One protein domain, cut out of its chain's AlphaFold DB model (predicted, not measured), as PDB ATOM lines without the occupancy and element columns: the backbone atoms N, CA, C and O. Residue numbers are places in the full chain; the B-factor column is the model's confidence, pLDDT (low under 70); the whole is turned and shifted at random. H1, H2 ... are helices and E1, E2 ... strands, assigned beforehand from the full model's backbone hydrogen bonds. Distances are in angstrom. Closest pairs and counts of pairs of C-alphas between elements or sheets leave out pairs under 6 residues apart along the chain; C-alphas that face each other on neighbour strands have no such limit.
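Overview. This is residues 7 to 127 of the 284 residues of an uncharacterized protein of Deinococcus phoenicis (UniProt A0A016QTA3). An elongated row of three parts: at one end a small three-stranded sheet, E2, E1 and E3, with helix H2 packed on one face and H1 lying farther out; in the middle a cluster of crossed helices, H3, H5 and H6, with short H4 at a corner; at the other end a small hairpin of E4 and E5, of low confidence. H2 joins the sheet to the cluster. The printed part has 121 residues with six named helices and five named strands, in the order E1, E2, H1, E3, H2, H3, H4, H5, H6, E4, E5, and its class is mixed, helices and strands. The first sheet runs E2, E1, E3 and is mixed; the second, E4 and E5, is antiparallel. The whole is only just loose, close to compact, with a radius of gyration of the C-alphas of 16.6 A, and its C-alphas span 53 by 30 by 24 A.

Along the chain. The printed part begins with E1, residues 7 to 10, whose first C-alpha is at (30.264, -21.680, 57.381). E2 is residues 15 to 19, 12.0 A from first to last C-alpha, and H1 is residues 21 to 29, 12.2 A. E3, residues 37 to 41, measures 12.7 A. H2, residues 44 to 54, measures 15.2 A. H3, residues 64 to 76, is the longest helix at 18.2 A and begins at C-alpha 64, (41.995, -1.701, 56.010). H4 is residues 78 to 81, H5 is residues 85 to 92 with 10.4 A, and H6 is residues 96 to 105 with 14.4 A. E4, residues 115 to 120, measures 15.4 A. E5, residues 123 to 127, ends at C-alpha 127, (30.798, -6.150, 25.290).

Arrangement. In the first sheet E1 is the inner strand. E1 and E2 form an antiparallel hairpin, with N 9 and O 16 within hydrogen-bond range at 2.8 A. E1 and E3 are parallel, with N 8 and O 38 at 2.9 A. H2 is on this sheet at a height of 7.8 A, making two layers, a helix on one face of a sheet. It lies over E2 and E1 and runs along the strands, at 1 degrees to E2 on the local plane; its closest C-alphas to E2 are those of Ala 47 and Ala 18, 4.7 A apart. H1 is not on the sheet and touches no helix. H2 touches H5, about perpendicular at 82 degrees, the closest C-alphas being those of Gly 53 and Cys 92 at 5.2 A. H2 and H3 are close but not clearly touching, with the C-alphas of Val 52 and Ala 70 at 5.2 A. H3 and H5 are the hubs, touching three helices each. They touch each other at a steep tilt of 57 degrees, opposite ways, closest at the C-alphas of Ala 70 and Cys 92, 6.3 A. H6 touches H5, about perpendicular at 78 degrees, with the C-alphas of Thr 86 and Ser 96 at 5.2 A. H6 also touches H3, only just about perpendicular at 70.1 degrees, closest at the C-alphas of Val 71 and Val 99, 6.8 A. H4 only just touches H3, only at the corner and with residues 74 to 75 of H3 alone, with 3 pairs of C-alphas within 8 A, the closest those of Leu 75 and Gln 81 at 4.5 A. E4 and E5 form an antiparallel hairpin, with N 118 and O 125 at 2.9 A; both are apart from H5, for instance. Every O i to N i+4 pair is within hydrogen-bond range in H1, H3, H5 and H6, and 6 of 7 are in H2; H4 is too short for such a pair, and its 1 pair of O i to N i+3 is not within range.

Size, cuts and confidence. The two C-alphas farthest apart are those of Ile 30 and Asp 114, 53.8 A. The printed part has no cut and no long link; H1 to E3, H2 to H3 and H6 to E4 are short links, and the others are tight. The mean pLDDT of the printed part is 78.5, and residues 54 to 61 and 109 to 127 are under 70.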
ATOM      1  N   THR A   7      30.633 -21.291  58.756       88.44
ATOM      2  CA  THR A   7      30.264 -21.680  57.381       88.44
ATOM      3  C   THR A   7      31.412 -22.456  56.759       88.44
ATOM      4  O   THR A   7      32.536 -21.948  56.705       88.44
ATOM      5  N   VAL A   8      31.132 -23.656  56.259       87.25
ATOM      6  CA  VAL A   8      32.114 -24.530  55.605       87.25
ATOM      7  C   VAL A   8      31.595 -24.998  54.247       87.25
ATOM      8  O   VAL A   8      30.394 -25.173  54.055       87.25
ATOM      9  N   PHE A   9      32.503 -25.200  53.298       83.31
ATOM     10  CA  PHE A   9      32.205 -25.769  51.987       83.31
ATOM     11  C   PHE A   9      32.809 -27.164  51.873       83.31
ATOM     12  O   PHE A   9      33.952 -27.364  52.266       83.31
ATOM     13  N   TYR A  10      32.052 -28.116  51.343       87.50
ATOM     14  CA  TYR A  10      32.488 -29.488  51.126       87.50
ATOM     15  C   TYR A  10      32.614 -29.772  49.632       87.50
ATOM     16  O   TYR A  10      31.655 -29.571  48.881       87.50
ATOM     17  N   ASP A  11      33.788 -30.246  49.216       86.38
ATOM     18  CA  ASP A  11      34.105 -30.518  47.808       86.38
ATOM     19  C   ASP A  11      33.960 -31.996  47.409       86.38
ATOM     20  O   ASP A  11      34.250 -32.364  46.271       86.38
ATOM     21  N   GLY A  12      33.497 -32.844  48.334       81.75
ATOM     22  CA  GLY A  12      33.448 -34.299  48.170       81.75
ATOM     23  C   GLY A  12      34.608 -35.037  48.844       81.75
ATOM     24  O   GLY A  12      34.555 -36.261  48.960       81.75
ATOM     25  N   SER A  13      35.627 -34.317  49.319       88.06
ATOM     26  CA  SER A  13      36.787 -34.881  50.017       88.06
ATOM     27  C   SER A  13      37.114 -34.147  51.317       88.06
ATOM     28  O   SER A  13      37.248 -34.790  52.358       88.06
ATOM     29  N   GLU A  14      37.162 -32.817  51.285       87.62
ATOM     30  CA  GLU A  14      37.611 -31.970  52.386       87.62
ATOM     31  C   GLU A  14      36.589 -30.874  52.714       87.62
ATOM     32  O   GLU A  14      35.762 -30.480  51.885       87.62
ATOM     33  N   TYR A  15      36.658 -30.376  53.953       85.06
ATOM     34  CA  TYR A  15      35.868 -29.243  54.428       85.06
ATOM     35  C   TYR A  15      36.714 -27.969  54.448       85.06
ATOM     36  O   TYR A  15      37.712 -27.867  55.159       85.06
ATOM     37  N   TRP A  16      36.262 -26.959  53.714       86.19
ATOM     38  CA  TRP A  16      36.908 -25.662  53.579       86.19
ATOM     39  C   TRP A  16      36.180 -24.607  54.410       86.19
ATOM     40  O   TRP A  16      35.034 -24.259  54.124       86.19
ATOM     41  N   LEU A  17      36.847 -24.065  55.430       83.94
ATOM     42  CA  LEU A  17      36.295 -22.994  56.261       83.94
ATOM     43  C   LEU A  17      36.150 -21.690  55.463       83.94
ATOM     44  O   LEU A  17      37.130 -21.158  54.940       83.94
ATOM     45  N   ALA A  18      34.927 -21.168  55.400       82.06
ATOM     46  CA  ALA A  18      34.589 -19.960  54.653       82.06
ATOM     47  C   ALA A  18      34.233 -18.770  55.558       82.06
ATOM     48  O   ALA A  18      34.525 -17.630  55.206       82.06
ATOM     49  N   ASP A  19      33.634 -19.008  56.727       82.25
ATOM     50  CA  ASP A  19      33.388 -17.974  57.738       82.25
ATOM     51  C   ASP A  19      33.480 -18.545  59.160       82.25
ATOM     52  O   ASP A  19      33.211 -19.722  59.393       82.25
ATOM     53  N   GLY A  20      33.829 -17.690  60.121       78.81
ATOM     54  CA  GLY A  20      33.931 -18.059  61.530       78.81
ATOM     55  C   GLY A  20      35.344 -18.405  61.994       78.81
ATOM     56  O   GLY A  20      35.487 -19.085  63.002       78.81
ATOM     57  N   PHE A  21      36.388 -17.896  61.330       81.75
ATOM     58  CA  PHE A  21      37.798 -18.128  61.692       81.75
ATOM     59  C   PHE A  21      38.125 -17.849  63.167       81.75
ATOM     60  O   PHE A  21      38.856 -18.617  63.783       81.75
ATOM     61  N   HIS A  22      37.566 -16.788  63.760       80.00
ATOM     62  CA  HIS A  22      37.746 -16.508  65.190       80.00
ATOM     63  C   HIS A  22      37.100 -17.575  66.079       80.00
ATOM     64  O   HIS A  22      37.676 -17.943  67.096       80.00
ATOM     65  N   ARG A  23      35.927 -18.089  65.685       83.56
ATOM     66  CA  ARG A  23      35.232 -19.158  66.414       83.56
ATOM     67  C   ARG A  23      35.998 -20.470  66.285       83.56
ATOM     68  O   ARG A  23      36.265 -21.107  67.291       83.56
ATOM     69  N   TYR A  24      36.443 -20.806  65.076       83.25
ATOM     70  CA  TYR A  24      37.294 -21.968  64.832       83.25
ATOM     71  C   TYR A  24      38.572 -21.931  65.686       83.25
ATOM     72  O   TYR A  24      38.844 -22.878  66.413       83.25
ATOM     73  N   ARG A  25      39.303 -20.806  65.684       81.12
ATOM     74  CA  ARG A  25      40.511 -20.641  66.511       81.12
ATOM     75  C   ARG A  25      40.226 -20.706  68.008       81.12
ATOM     76  O   ARG A  25      41.049 -21.219  68.752       81.12
ATOM     77  N   ALA A  26      39.081 -20.193  68.457       81.19
ATOM     78  CA  ALA A  26      38.685 -20.311  69.856       81.19
ATOM     79  C   ALA A  26      38.452 -21.779  70.248       81.19
ATOM     80  O   ALA A  26      38.951 -22.194  71.286       81.19
ATOM     81  N   HIS A  27      37.765 -22.565  69.405       80.12
ATOM     82  CA  HIS A  27      37.586 -24.011  69.605       80.12
ATOM     83  C   HIS A  27      38.920 -24.775  69.577       80.12
ATOM     84  O   HIS A  27      39.127 -25.667  70.395       80.12
ATOM     85  N   GLU A  28      39.838 -24.389  68.688       83.12
ATOM     86  CA  GLU A  28      41.192 -24.951  68.599       83.12
ATOM     87  C   GLU A  28      42.005 -24.692  69.879       83.12
ATOM     88  O   GLU A  28      42.628 -25.608  70.404       83.12
ATOM     89  N   GLN A  29      41.941 -23.476  70.433       81.62
ATOM     90  CA  GLN A  29      42.656 -23.102  71.663       81.62
ATOM     91  C   GLN A  29      42.157 -23.825  72.917       81.62
ATOM     92  O   GLN A  29      42.931 -24.031  73.847       81.62
ATOM     93  N   ILE A  30      40.876 -24.183  72.954       88.00
ATOM     94  CA  ILE A  30      40.268 -24.922  74.069       88.00
ATOM     95  C   ILE A  30      40.208 -26.437  73.799       88.00
ATOM     96  O   ILE A  30      39.554 -27.158  74.549       88.00
ATOM     97  N   GLU A  31      40.841 -26.906  72.716       86.00
ATOM     98  CA  GLU A  31      40.884 -28.307  72.263       86.00
ATOM     99  C   GLU A  31      39.502 -28.975  72.108       86.00
ATOM    100  O   GLU A  31      39.352 -30.200  72.202       86.00
ATOM    101  N   TRP A  32      38.467 -28.181  71.832       79.94
ATOM    102  CA  TRP A  32      37.115 -28.697  71.652       79.94
ATOM    103  C   TRP A  32      36.957 -29.239  70.234       79.94
ATOM    104  O   TRP A  32      37.042 -28.512  69.247       79.94
ATOM    105  N   ARG A  33      36.701 -30.546  70.138       79.25
ATOM    106  CA  ARG A  33      36.721 -31.309  68.876       79.25
ATOM    107  C   ARG A  33      35.484 -31.147  67.993       79.25
ATOM    108  O   ARG A  33      35.438 -31.701  66.902       79.25
ATOM    109  N   GLU A  34      34.488 -30.415  68.468       82.38
ATOM    110  CA  GLU A  34      33.186 -30.267  67.832       82.38
ATOM    111  C   GLU A  34      32.835 -28.782  67.762       82.38
ATOM    112  O   GLU A  34      33.047 -28.031  68.719       82.38
ATOM    113  N   ILE A  35      32.326 -28.360  66.608       85.44
ATOM    114  CA  ILE A  35      31.872 -26.999  66.343       85.44
ATOM    115  C   ILE A  35      30.664 -27.065  65.411       85.44
ATOM    116  O   ILE A  35      30.685 -27.786  64.412       85.44
ATOM    117  N   ASP A  36      29.614 -26.313  65.728       88.31
ATOM    118  CA  ASP A  36      28.429 -26.244  64.875       88.31
ATOM    119  C   ASP A  36      28.785 -25.589  63.537       88.31
ATOM    120  O   ASP A  36      29.336 -24.483  63.504       88.31
ATOM    121  N   ALA A  37      28.449 -26.253  62.429       88.12
ATOM    122  CA  ALA A  37      28.808 -25.816  61.084       88.12
ATOM    123  C   ALA A  37      27.622 -25.865  60.101       88.12
ATOM    124  O   ALA A  37      26.911 -26.863  60.011       88.12
ATOM    125  N   ASP A  38      27.444 -24.791  59.327       89.88
ATOM    126  CA  ASP A  38      26.602 -24.731  58.128       89.88
ATOM    127  C   ASP A  38      27.425 -25.228  56.932       89.88
ATOM    128  O   ASP A  38      28.341 -24.538  56.466       89.88
ATOM    129  N   VAL A  39      27.126 -26.445  56.473       90.38
ATOM    130  CA  VAL A  39      27.849 -27.117  55.388       90.38
ATOM    131  C   VAL A  39      27.176 -26.837  54.050       90.38
ATOM    132  O   VAL A  39      26.028 -27.216  53.817       90.38
ATOM    133  N   ARG A  40      27.929 -26.243  53.124       90.19
ATOM    134  CA  ARG A  40      27.503 -25.984  51.743       90.19
ATOM    135  C   ARG A  40      28.300 -26.837  50.774       90.19
ATOM    136  O   ARG A  40      29.462 -27.130  51.012       90.19
ATOM    137  N   GLN A  41      27.692 -27.234  49.664       91.69
ATOM    138  CA  GLN A  41      28.425 -27.935  48.610       91.69
ATOM    139  C   GLN A  41      29.219 -26.926  47.778       91.69
ATOM    140  O   GLN A  41      28.655 -25.929  47.322       91.69
ATOM    141  N   GLY A  42      30.512 -27.179  47.588       88.38
ATOM    142  CA  GLY A  42      31.366 -26.372  46.722       88.38
ATOM    143  C   GLY A  42      32.854 -26.570  46.981       88.38
ATOM    144  O   GLY A  42      33.279 -27.190  47.951       88.38
ATOM    145  N   THR A  43      33.654 -26.036  46.072       89.19
ATOM    146  CA  THR A  43      35.106 -26.189  46.072       89.19
ATOM    147  C   THR A  43      35.784 -25.263  47.080       89.19
ATOM    148  O   THR A  43      35.211 -24.281  47.562       89.19
ATOM    149  N   ARG A  44      37.082 -25.490  47.305       84.44
ATOM    150  CA  ARG A  44      37.960 -24.535  47.996       84.44
ATOM    151  C   ARG A  44      37.826 -23.102  47.471       84.44
ATOM    152  O   ARG A  44      37.869 -22.149  48.246       84.44
ATOM    153  N   ARG A  45      37.682 -22.933  46.152       85.12
ATOM    154  CA  ARG A  45      37.545 -21.606  45.537       85.12
ATOM    155  C   ARG A  45      36.219 -20.952  45.890       85.12
ATOM    156  O   ARG A  45      36.212 -19.755  46.161       85.12
ATOM    157  N   ASP A  46      35.141 -21.724  45.968       82.19
ATOM    158  CA  ASP A  46      33.835 -21.221  46.405       82.19
ATOM    159  C   ASP A  46      33.889 -20.755  47.867       82.19
ATOM    160  O   ASP A  46      33.383 -19.679  48.195       82.19
ATOM    161  N   ALA A  47      34.607 -21.494  48.719       84.69
ATOM    162  CA  ALA A  47      34.853 -21.116  50.111       84.69
ATOM    163  C   ALA A  47      35.624 -19.790  50.234       84.69
ATOM    164  O   ALA A  47      35.245 -18.902  51.003       84.69
ATOM    165  N   ILE A  48      36.694 -19.624  49.449       85.25
ATOM    166  CA  ILE A  48      37.487 -18.387  49.425       85.25
ATOM    167  C   ILE A  48      36.649 -17.224  48.880       85.25
ATOM    168  O   ILE A  48      36.653 -16.138  49.457       85.25
ATOM    169  N   LEU A  49      35.895 -17.446  47.803       86.00
ATOM    170  CA  LEU A  49      35.041 -16.426  47.202       86.00
ATOM    171  C   LEU A  49      33.943 -15.966  48.175       86.00
ATOM    172  O   LEU A  49      33.602 -14.779  48.210       86.00
ATOM    173  N   TYR A  50      33.428 -16.882  48.995       85.00
ATOM    174  CA  TYR A  50      32.497 -16.570  50.073       85.00
ATOM    175  C   TYR A  50      33.166 -15.754  51.189       85.00
ATOM    176  O   TYR A  50      32.624 -14.726  51.605       85.00
ATOM    177  N   SER A  51      34.366 -16.147  51.629       82.00
ATOM    178  CA  SER A  51      35.055 -15.515  52.765       82.00
ATOM    179  C   SER A  51      35.415 -14.045  52.519       82.00
ATOM    180  O   SER A  51      35.239 -13.198  53.401       82.00
ATOM    181  N   VAL A  52      35.827 -13.692  51.294       80.50
ATOM    182  CA  VAL A  52      36.158 -12.299  50.927       80.50
ATOM    183  C   VAL A  52      34.933 -11.367  50.936       80.50
ATOM    184  O   VAL A  52      35.069 -10.150  51.125       80.50
ATOM    185  N   GLY A  53      33.727 -11.922  50.772       73.12
ATOM    186  CA  GLY A  53      32.454 -11.194  50.757       73.12
ATOM    187  C   GLY A  53      31.727 -11.177  52.106       73.12
ATOM    188  O   GLY A  53      31.159 -10.146  52.478       73.12
ATOM    189  N   ALA A  54      31.801 -12.267  52.875       64.25
ATOM    190  CA  ALA A  54      30.992 -12.503  54.077       64.25
ATOM    191  C   ALA A  54      31.115 -11.397  55.144       64.25
ATOM    192  O   ALA A  54      30.112 -10.938  55.686       64.25
ATOM    193  N   ASN A  55      32.316 -10.845  55.348       59.59
ATOM    194  CA  ASN A  55      32.555  -9.787  56.341       59.59
ATOM    195  C   ASN A  55      32.016  -8.398  55.934       59.59
ATOM    196  O   ASN A  55      32.372  -7.394  56.549       59.59
ATOM    197  N   SER A  56      31.290  -8.263  54.814       55.31
ATOM    198  CA  SER A  56      30.801  -6.950  54.340       55.31
ATOM    199  C   SER A  56      29.457  -6.606  54.960       55.31
ATOM    200  O   SER A  56      29.104  -5.430  55.026       55.31
ATOM    201  N   THR A  57      28.689  -7.626  55.329       51.72
ATOM    202  CA  THR A  57      27.255  -7.504  55.579       51.72
ATOM    203  C   THR A  57      26.931  -7.573  57.064       51.72
ATOM    204  O   THR A  57      26.079  -6.817  57.510       51.72
ATOM    205  N   HIS A  58      27.625  -8.406  57.848       51.28
ATOM    206  CA  HIS A  58      27.416  -8.521  59.296       51.28
ATOM    207  C   HIS A  58      28.737  -8.901  59.984       51.28
ATOM    208  O   HIS A  58      29.426  -9.806  59.523       51.28
ATOM    209  N   GLY A  59      29.100  -8.206  61.066       58.91
ATOM    210  CA  GLY A  59      30.330  -8.458  61.827       58.91
ATOM    211  C   GLY A  59      31.108  -7.191  62.187       58.91
ATOM    212  O   GLY A  59      30.694  -6.072  61.880       58.91
ATOM    213  N   LEU A  60      32.244  -7.378  62.866       57.72
ATOM    214  CA  LEU A  60      33.175  -6.304  63.216       57.72
ATOM    215  C   LEU A  60      33.616  -5.559  61.944       57.72
ATOM    216  O   LEU A  60      33.809  -6.174  60.893       57.72
ATOM    217  N   ARG A  61      33.779  -4.230  62.017       65.00
ATOM    218  CA  ARG A  61      34.224  -3.436  60.861       65.00
ATOM    219  C   ARG A  61      35.538  -4.001  60.327       65.00
ATOM    220  O   ARG A  61      36.533  -4.022  61.045       65.00
ATOM    221  N   ARG A  62      35.553  -4.403  59.049       71.31
ATOM    222  CA  ARG A  62      36.784  -4.843  58.379       71.31
ATOM    223  C   ARG A  62      37.851  -3.765  58.499       71.31
ATOM    224  O   ARG A  62      37.623  -2.625  58.068       71.31
ATOM    225  N   THR A  63      39.019  -4.140  59.002       76.00
ATOM    226  CA  THR A  63      40.175  -3.248  58.994       76.00
ATOM    227  C   THR A  63      40.635  -3.005  57.554       76.00
ATOM    228  O   THR A  63      40.314  -3.760  56.628       76.00
ATOM    229  N   ASN A  64      41.408  -1.942  57.330       79.88
ATOM    230  CA  ASN A  64      41.995  -1.701  56.010       79.88
ATOM    231  C   ASN A  64      42.953  -2.834  55.594       79.88
ATOM    232  O   ASN A  64      43.025  -3.155  54.409       79.88
ATOM    233  N   ALA A  65      43.623  -3.476  56.559       80.06
ATOM    234  CA  ALA A  65      44.465  -4.642  56.314       80.06
ATOM    235  C   ALA A  65      43.642  -5.837  55.807       80.06
ATOM    236  O   ALA A  65      44.033  -6.472  54.830       80.06
ATOM    237  N   ASP A  66      42.469  -6.096  56.388       77.81
ATOM    238  CA  ASP A  66      41.606  -7.205  55.956       77.81
ATOM    239  C   ASP A  66      41.019  -6.968  54.563       77.81
ATOM    240  O   ASP A  66      40.974  -7.881  53.740       77.81
ATOM    241  N   LYS A  67      40.636  -5.722  54.251       85.12
ATOM    242  CA  LYS A  67      40.209  -5.339  52.892       85.12
ATOM    243  C   LYS A  67      41.326  -5.554  51.873       85.12
ATOM    244  O   LYS A  67      41.063  -6.053  50.781       85.12
ATOM    245  N   ARG A  68      42.563  -5.198  52.235       88.12
ATOM    246  CA  ARG A  68      43.741  -5.409  51.389       88.12
ATOM    247  C   ARG A  68      43.986  -6.901  51.167       88.12
ATOM    248  O   ARG A  68      44.033  -7.323  50.019       88.12
ATOM    249  N   ARG A  69      44.019  -7.712  52.227       85.00
ATOM    250  CA  ARG A  69      44.184  -9.174  52.119       85.00
ATOM    251  C   ARG A  69      43.109  -9.826  51.251       85.00
ATOM    252  O   ARG A  69      43.431 -10.690  50.441       85.00
ATOM    253  N   ALA A  70      41.852  -9.399  51.378       86.88
ATOM    254  CA  ALA A  70      40.757  -9.925  50.562       86.88
ATOM    255  C   ALA A  70      40.981  -9.660  49.063       86.88
ATOM    256  O   ALA A  70      40.876 -10.571  48.246       86.88
ATOM    257  N   VAL A  71      41.343  -8.426  48.699       88.94
ATOM    258  CA  VAL A  71      41.636  -8.066  47.302       88.94
ATOM    259  C   VAL A  71      42.895  -8.765  46.797       88.94
ATOM    260  O   VAL A  71      42.895  -9.281  45.687       88.94
ATOM    261  N   GLU A  72      43.949  -8.825  47.607       89.44
ATOM    262  CA  GLU A  72      45.195  -9.511  47.261       89.44
ATOM    263  C   GLU A  72      44.971 -11.003  46.991       89.44
ATOM    264  O   GLU A  72      45.483 -11.528  46.007       89.44
ATOM    265  N   THR A  73      44.148 -11.663  47.809       86.81
ATOM    266  CA  THR A  73      43.775 -13.072  47.615       86.81
ATOM    267  C   THR A  73      43.125 -13.285  46.248       86.81
ATOM    268  O   THR A  73      43.482 -14.225  45.544       86.81
ATOM    269  N   LEU A  74      42.226 -12.383  45.833       87.94
ATOM    270  CA  LEU A  74      41.607 -12.460  44.509       87.94
ATOM    271  C   LEU A  74      42.582 -12.132  43.372       87.94
ATOM    272  O   LEU A  74      42.509 -12.733  42.307       87.94
ATOM    273  N   LEU A  75      43.491 -11.179  43.571       88.12
ATOM    274  CA  LEU A  75      44.446 -10.779  42.537       88.12
ATOM    275  C   LEU A  75      45.555 -11.809  42.301       88.12
ATOM    276  O   LEU A  75      46.115 -11.823  41.211       88.12
ATOM    277  N   ARG A  76      45.870 -12.650  43.292       85.38
ATOM    278  CA  ARG A  76      46.889 -13.706  43.186       85.38
ATOM    279  C   ARG A  76      46.381 -14.996  42.535       85.38
ATOM    280  O   ARG A  76      47.204 -15.791  42.088       85.38
ATOM    281  N   ASP A  77      45.069 -15.231  42.488       84.56
ATOM    282  CA  ASP A  77      44.502 -16.397  41.800       84.56
ATOM    283  C   ASP A  77      44.338 -16.105  40.302       84.56
ATOM    284  O   ASP A  77      43.721 -15.112  39.921       84.56
ATOM    285  N   ALA A  78      44.854 -16.987  39.443       81.69
ATOM    286  CA  ALA A  78      44.823 -16.819  37.992       81.69
ATOM    287  C   ALA A  78      43.401 -16.649  37.414       81.69
ATOM    288  O   ALA A  78      43.222 -15.919  36.436       81.69
ATOM    289  N   GLU A  79      42.381 -17.276  38.009       83.38
ATOM    290  CA  GLU A  79      40.997 -17.180  37.524       83.38
ATOM    291  C   GLU A  79      40.378 -15.811  37.813       83.38
ATOM    292  O   GLU A  79      39.637 -15.253  36.995       83.38
ATOM    293  N   TRP A  80      40.686 -15.248  38.979       84.69
ATOM    294  CA  TRP A  80      40.106 -13.992  39.452       84.69
ATOM    295  C   TRP A  80      40.959 -12.780  39.090       84.69
ATOM    296  O   TRP A  80      40.421 -11.689  38.886       84.69
ATOM    297  N   GLN A  81      42.260 -12.971  38.878       83.06
ATOM    298  CA  GLN A  81      43.166 -11.957  38.353       83.06
ATOM    299  C   GLN A  81      42.665 -11.386  37.017       83.06
ATOM    300  O   GLN A  81      42.834 -10.189  36.763       83.06
ATOM    301  N   GLY A  82      42.009 -12.207  36.188       79.12
ATOM    302  CA  GLY A  82      41.414 -11.798  34.911       79.12
ATOM    303  C   GLY A  82      40.122 -10.977  35.029       79.12
ATOM    304  O   GLY A  82      39.667 -10.399  34.038       79.12
ATOM    305  N   TRP A  83      39.513 -10.891  36.215       83.38
ATOM    306  CA  TRP A  83      38.260 -10.161  36.407       83.38
ATOM    307  C   TRP A  83      38.450  -8.644  36.296       83.38
ATOM    308  O   TRP A  83      39.506  -8.081  36.587       83.38
ATOM    309  N   VAL A  84      37.381  -7.958  35.887       83.69
ATOM    310  CA  VAL A  84      37.333  -6.492  35.907       83.69
ATOM    311  C   VAL A  84      37.349  -5.969  37.344       83.69
ATOM    312  O   VAL A  84      36.727  -6.556  38.229       83.69
ATOM    313  N   ASP A  85      38.006  -4.828  37.565       85.69
ATOM    314  CA  ASP A  85      38.182  -4.245  38.903       85.69
ATOM    315  C   ASP A  85      36.855  -4.001  39.618       85.69
ATOM    316  O   ASP A  85      36.765  -4.183  40.823       85.69
ATOM    317  N   THR A  86      35.795  -3.658  38.883       85.31
ATOM    318  CA  THR A  86      34.444  -3.494  39.437       85.31
ATOM    319  C   THR A  86      33.855  -4.797  39.978       85.31
ATOM    320  O   THR A  86      33.142  -4.764  40.978       85.31
ATOM    321  N   LYS A  87      34.159  -5.944  39.359       87.50
ATOM    322  CA  LYS A  87      33.700  -7.263  39.818       87.50
ATOM    323  C   LYS A  87      34.426  -7.660  41.102       87.50
ATOM    324  O   LYS A  87      33.771  -8.029  42.071       87.50
ATOM    325  N   ILE A  88      35.749  -7.494  41.133       87.75
ATOM    326  CA  ILE A  88      36.579  -7.724  42.328       87.75
ATOM    327  C   ILE A  88      36.149  -6.787  43.464       87.75
ATOM    328  O   ILE A  88      35.942  -7.220  44.594       87.75
ATOM    329  N   ALA A  89      35.940  -5.508  43.153       89.06
ATOM    330  CA  ALA A  89      35.503  -4.495  44.106       89.06
ATOM    331  C   ALA A  89      34.143  -4.833  44.728       89.06
ATOM    332  O   ALA A  89      34.000  -4.775  45.947       89.06
ATOM    333  N   ARG A  90      33.171  -5.252  43.905       88.06
ATOM    334  CA  ARG A  90      31.856  -5.705  44.377       88.06
ATOM    335  C   ARG A  90      31.976  -6.934  45.271       88.06
ATOM    336  O   ARG A  90      31.327  -6.973  46.310       88.06
ATOM    337  N   GLN A  91      32.807  -7.901  44.887       87.44
ATOM    338  CA  GLN A  91      33.007  -9.124  45.661       87.44
ATOM    339  C   GLN A  91      33.629  -8.839  47.035       87.44
ATOM    340  O   GLN A  91      33.189  -9.384  48.042       87.44
ATOM    341  N   CYS A  92      34.623  -7.949  47.086       86.44
ATOM    342  CA  CYS A  92      35.332  -7.595  48.315       86.44
ATOM    343  C   CYS A  92      34.690  -6.443  49.111       86.44
ATOM    344  O   CYS A  92      35.199  -6.109  50.179       86.44
ATOM    345  N   GLY A  93      33.630  -5.795  48.617       85.44
ATOM    346  CA  GLY A  93      33.023  -4.625  49.269       85.44
ATOM    347  C   GLY A  93      33.955  -3.404  49.355       85.44
ATOM    348  O   GLY A  93      33.962  -2.692  50.360       85.44
ATOM    349  N   VAL A  94      34.782  -3.173  48.330       86.56
ATOM    350  CA  VAL A  94      35.745  -2.052  48.249       86.56
ATOM    351  C   VAL A  94      35.486  -1.186  47.012       86.56
ATOM    352  O   VAL A  94      34.639  -1.512  46.187       86.56
ATOM    353  N   SER A  95      36.204  -0.068  46.859       88.06
ATOM    354  CA  SER A  95      36.124   0.746  45.638       88.06
ATOM    355  C   SER A  95      36.953   0.139  44.499       88.06
ATOM    356  O   SER A  95      37.994  -0.477  44.725       88.06
ATOM    357  N   SER A  96      36.531   0.352  43.249       88.12
ATOM    358  CA  SER A  96      37.305  -0.070  42.068       88.12
ATOM    359  C   SER A  96      38.676   0.610  41.996       88.12
ATOM    360  O   SER A  96      39.650  -0.025  41.604       88.12
ATOM    361  N   MET A  97      38.780   1.869  42.440       88.44
ATOM    362  CA  MET A  97      40.059   2.584  42.539       88.44
ATOM    363  C   MET A  97      41.037   1.896  43.496       88.44
ATOM    364  O   MET A  97      42.224   1.815  43.197       88.44
ATOM    365  N   PHE A  98      40.549   1.372  44.624       88.25
ATOM    366  CA  PHE A  98      41.387   0.639  45.573       88.25
ATOM    367  C   PHE A  98      41.978  -0.627  44.936       88.25
ATOM    368  O   PHE A  98      43.175  -0.871  45.063       88.25
ATOM    369  N   VAL A  99      41.173  -1.373  44.173       87.81
ATOM    370  CA  VAL A  99      41.645  -2.544  43.411       87.81
ATOM    371  C   VAL A  99      42.677  -2.139  42.354       87.81
ATOM    372  O   VAL A  99      43.726  -2.772  42.255       87.81
ATOM    373  N   GLY A 100      42.429  -1.056  41.612       87.88
ATOM    374  CA  GLY A 100      43.373  -0.531  40.622       87.88
ATOM    375  C   GLY A 100      44.715  -0.107  41.233       87.88
ATOM    376  O   GLY A 100      45.770  -0.404  40.675       87.88
ATOM    377  N   ASN A 101      44.702   0.523  42.413       87.56
ATOM    378  CA  ASN A 101      45.923   0.846  43.160       87.56
ATOM    379  C   ASN A 101      46.694  -0.420  43.541       87.56
ATOM    380  O   ASN A 101      47.890  -0.500  43.282       87.56
ATOM    381  N   MET A 102      46.002  -1.429  44.071       89.38
ATOM    382  CA  MET A 102      46.631  -2.692  44.455       89.38
ATOM    383  C   MET A 102      47.219  -3.457  43.269       89.38
ATOM    384  O   MET A 102      48.285  -4.047  43.403       89.38
ATOM    385  N   ARG A 103      46.575  -3.423  42.096       87.62
ATOM    386  CA  ARG A 103      47.146  -4.018  40.878       87.62
ATOM    387  C   ARG A 103      48.470  -3.370  40.485       87.62
ATOM    388  O   ARG A 103      49.392  -4.090  40.126       87.62
ATOM    389  N   ARG A 104      48.564  -2.038  40.586       85.19
ATOM    390  CA  ARG A 104      49.811  -1.300  40.323       85.19
ATOM    391  C   ARG A 104      50.895  -1.638  41.342       85.19
ATOM    392  O   ARG A 104      52.036  -1.837  40.962       85.19
ATOM    393  N   GLU A 105      50.529  -1.735  42.617       86.62
ATOM    394  CA  GLU A 105      51.468  -2.079  43.694       86.62
ATOM    395  C   GLU A 105      51.986  -3.523  43.598       86.62
ATOM    396  O   GLU A 105      53.122  -3.783  43.974       86.62
ATOM    397  N   LEU A 106      51.169  -4.458  43.104       82.50
ATOM    398  CA  LEU A 106      51.542  -5.867  42.925       82.50
ATOM    399  C   LEU A 106      52.169  -6.165  41.549       82.50
ATOM    400  O   LEU A 106      52.436  -7.328  41.258       82.50
ATOM    401  N   ASP A 107      52.364  -5.143  40.709       82.56
ATOM    402  CA  ASP A 107      52.838  -5.253  39.320       82.56
ATOM    403  C   ASP A 107      52.011  -6.223  38.447       82.56
ATOM    404  O   ASP A 107      52.482  -6.876  37.516       82.56
ATOM    405  N   ILE A 108      50.716  -6.331  38.754       76.81
ATOM    406  CA  ILE A 108      49.791  -7.214  38.046       76.81
ATOM    407  C   ILE A 108      49.225  -6.445  36.857       76.81
ATOM    408  O   ILE A 108      48.155  -5.822  36.928       76.81
ATOM    409  N   PHE A 109      49.946  -6.505  35.740       67.12
ATOM    410  CA  PHE A 109      49.482  -5.948  34.478       67.12
ATOM    411  C   PHE A 109      48.275  -6.724  33.957       67.12
ATOM    412  O   PHE A 109      48.336  -7.913  33.637       67.12
ATOM    413  N   LYS A 110      47.149  -6.021  33.841       63.62
ATOM    414  CA  LYS A 110      45.992  -6.536  33.122       63.62
ATOM    415  C   LYS A 110      46.240  -6.326  31.622       63.62
ATOM    416  O   LYS A 110      46.447  -5.179  31.225       63.62
ATOM    417  N   PRO A 111      46.169  -7.365  30.773       55.28
ATOM    418  CA  PRO A 111      46.130  -7.139  29.335       55.28
ATOM    419  C   PRO A 111      44.919  -6.255  29.008       55.28
ATOM    420  O   PRO A 111      43.832  -6.445  29.571       55.28
ATOM    421  N   PHE A 112      45.107  -5.263  28.131       51.00
ATOM    422  CA  PHE A 112      43.999  -4.488  27.574       51.00
ATOM    423  C   PHE A 112      43.059  -5.467  26.882       51.00
ATOM    424  O   PHE A 112      43.339  -5.963  25.797       51.00
ATOM    425  N   ASN A 113      41.971  -5.809  27.561       54.50
ATOM    426  CA  ASN A 113      40.971  -6.684  26.994       54.50
ATOM    427  C   ASN A 113      39.968  -5.782  26.276       54.50
ATOM    428  O   ASN A 113      39.224  -5.046  26.926       54.50
ATOM    429  N   ASP A 114      39.970  -5.829  24.941       50.66
ATOM    430  CA  ASP A 114      39.010  -5.116  24.082       50.66
ATOM    431  C   ASP A 114      37.566  -5.578  24.306       50.66
ATOM    432  O   ASP A 114      36.612  -4.955  23.837       50.66
ATOM    433  N   SER A 115      37.397  -6.659  25.066       54.81
ATOM    434  CA  SER A 115      36.121  -7.193  25.489       54.81
ATOM    435  C   SER A 115      36.006  -7.205  27.016       54.81
ATOM    436  O   SER A 115      36.913  -7.630  27.737       54.81
ATOM    437  N   ARG A 116      34.872  -6.721  27.530       58.88
ATOM    438  CA  ARG A 116      34.490  -6.846  28.942       58.88
ATOM    439  C   ARG A 116      33.247  -7.717  29.057       58.88
ATOM    440  O   ARG A 116      32.263  -7.487  28.359       58.88
ATOM    441  N   THR A 117      33.270  -8.689  29.956       55.88
ATOM    442  CA  THR A 117      32.080  -9.467  30.309       55.88
ATOM    443  C   THR A 117      31.242  -8.654  31.291       55.88
ATOM    444  O   THR A 117      31.742  -8.251  32.345       55.88
ATOM    445  N   VAL A 118      29.990  -8.370  30.939       59.97
ATOM    446  CA  VAL A 118      29.056  -7.589  31.759       59.97
ATOM    447  C   VAL A 118      27.824  -8.438  32.033       59.97
ATOM    448  O   VAL A 118      27.279  -9.057  31.125       59.97
ATOM    449  N   GLU A 119      27.375  -8.450  33.284       57.06
ATOM    450  CA  GLU A 119      26.088  -9.028  33.658       57.06
ATOM    451  C   GLU A 119      25.065  -7.921  33.875       57.06
ATOM    452  O   GLU A 119      25.249  -7.040  34.720       57.06
ATOM    453  N   ARG A 120      23.969  -7.977  33.114       58.81
ATOM    454  CA  ARG A 120      22.795  -7.119  33.301       58.81
ATOM    455  C   ARG A 120      21.559  -8.010  33.318       58.81
ATOM    456  O   ARG A 120      21.379  -8.815  32.413       58.81
ATOM    457  N   ASN A 121      20.723  -7.873  34.348       44.78
ATOM    458  CA  ASN A 121      19.483  -8.647  34.509       44.78
ATOM    459  C   ASN A 121      19.681 -10.175  34.380       44.78
ATOM    460  O   ASN A 121      18.907 -10.845  33.705       44.78
ATOM    461  N   GLY A 122      20.745 -10.723  34.977       51.91
ATOM    462  CA  GLY A 122      21.014 -12.169  34.968       51.91
ATOM    463  C   GLY A 122      21.505 -12.739  33.632       51.91
ATOM    464  O   GLY A 122      21.665 -13.948  33.520       51.91
ATOM    465  N   THR A 123      21.760 -11.895  32.626       46.75
ATOM    466  CA  THR A 123      22.345 -12.316  31.346       46.75
ATOM    467  C   THR A 123      23.778 -11.804  31.239       46.75
ATOM    468  O   THR A 123      24.025 -10.594  31.304       46.75
ATOM    469  N   THR A 124      24.721 -12.728  31.079       62.38
ATOM    470  CA  THR A 124      26.149 -12.458  30.893       62.38
ATOM    471  C   THR A 124      26.423 -12.230  29.404       62.38
ATOM    472  O   THR A 124      26.233 -13.139  28.600       62.38
ATOM    473  N   TYR A 125      26.862 -11.030  29.011       53.81
ATOM    474  CA  TYR A 125      27.239 -10.735  27.623       53.81
ATOM    475  C   TYR A 125      28.628 -10.105  27.517       53.81
ATOM    476  O   TYR A 125      29.072  -9.335  28.371       53.81
ATOM    477  N   THR A 126      29.319 -10.437  26.430       61.56
ATOM    478  CA  THR A 126      30.635  -9.890  26.095       61.56
ATOM    479  C   THR A 126      30.451  -8.584  25.333       61.56
ATOM    480  O   THR A 126      29.931  -8.572  24.220       61.56
ATOM    481  N   GLN A 127      30.859  -7.463  25.924       57.62
ATOM    482  CA  GLN A 127      30.798  -6.150  25.290       57.62
ATOM    483  C   GLN A 127      32.175  -5.770  24.743       57.62
ATOM    484  O   GLN A 127      33.118  -5.615  25.518       57.62
TER     485      GLN A 127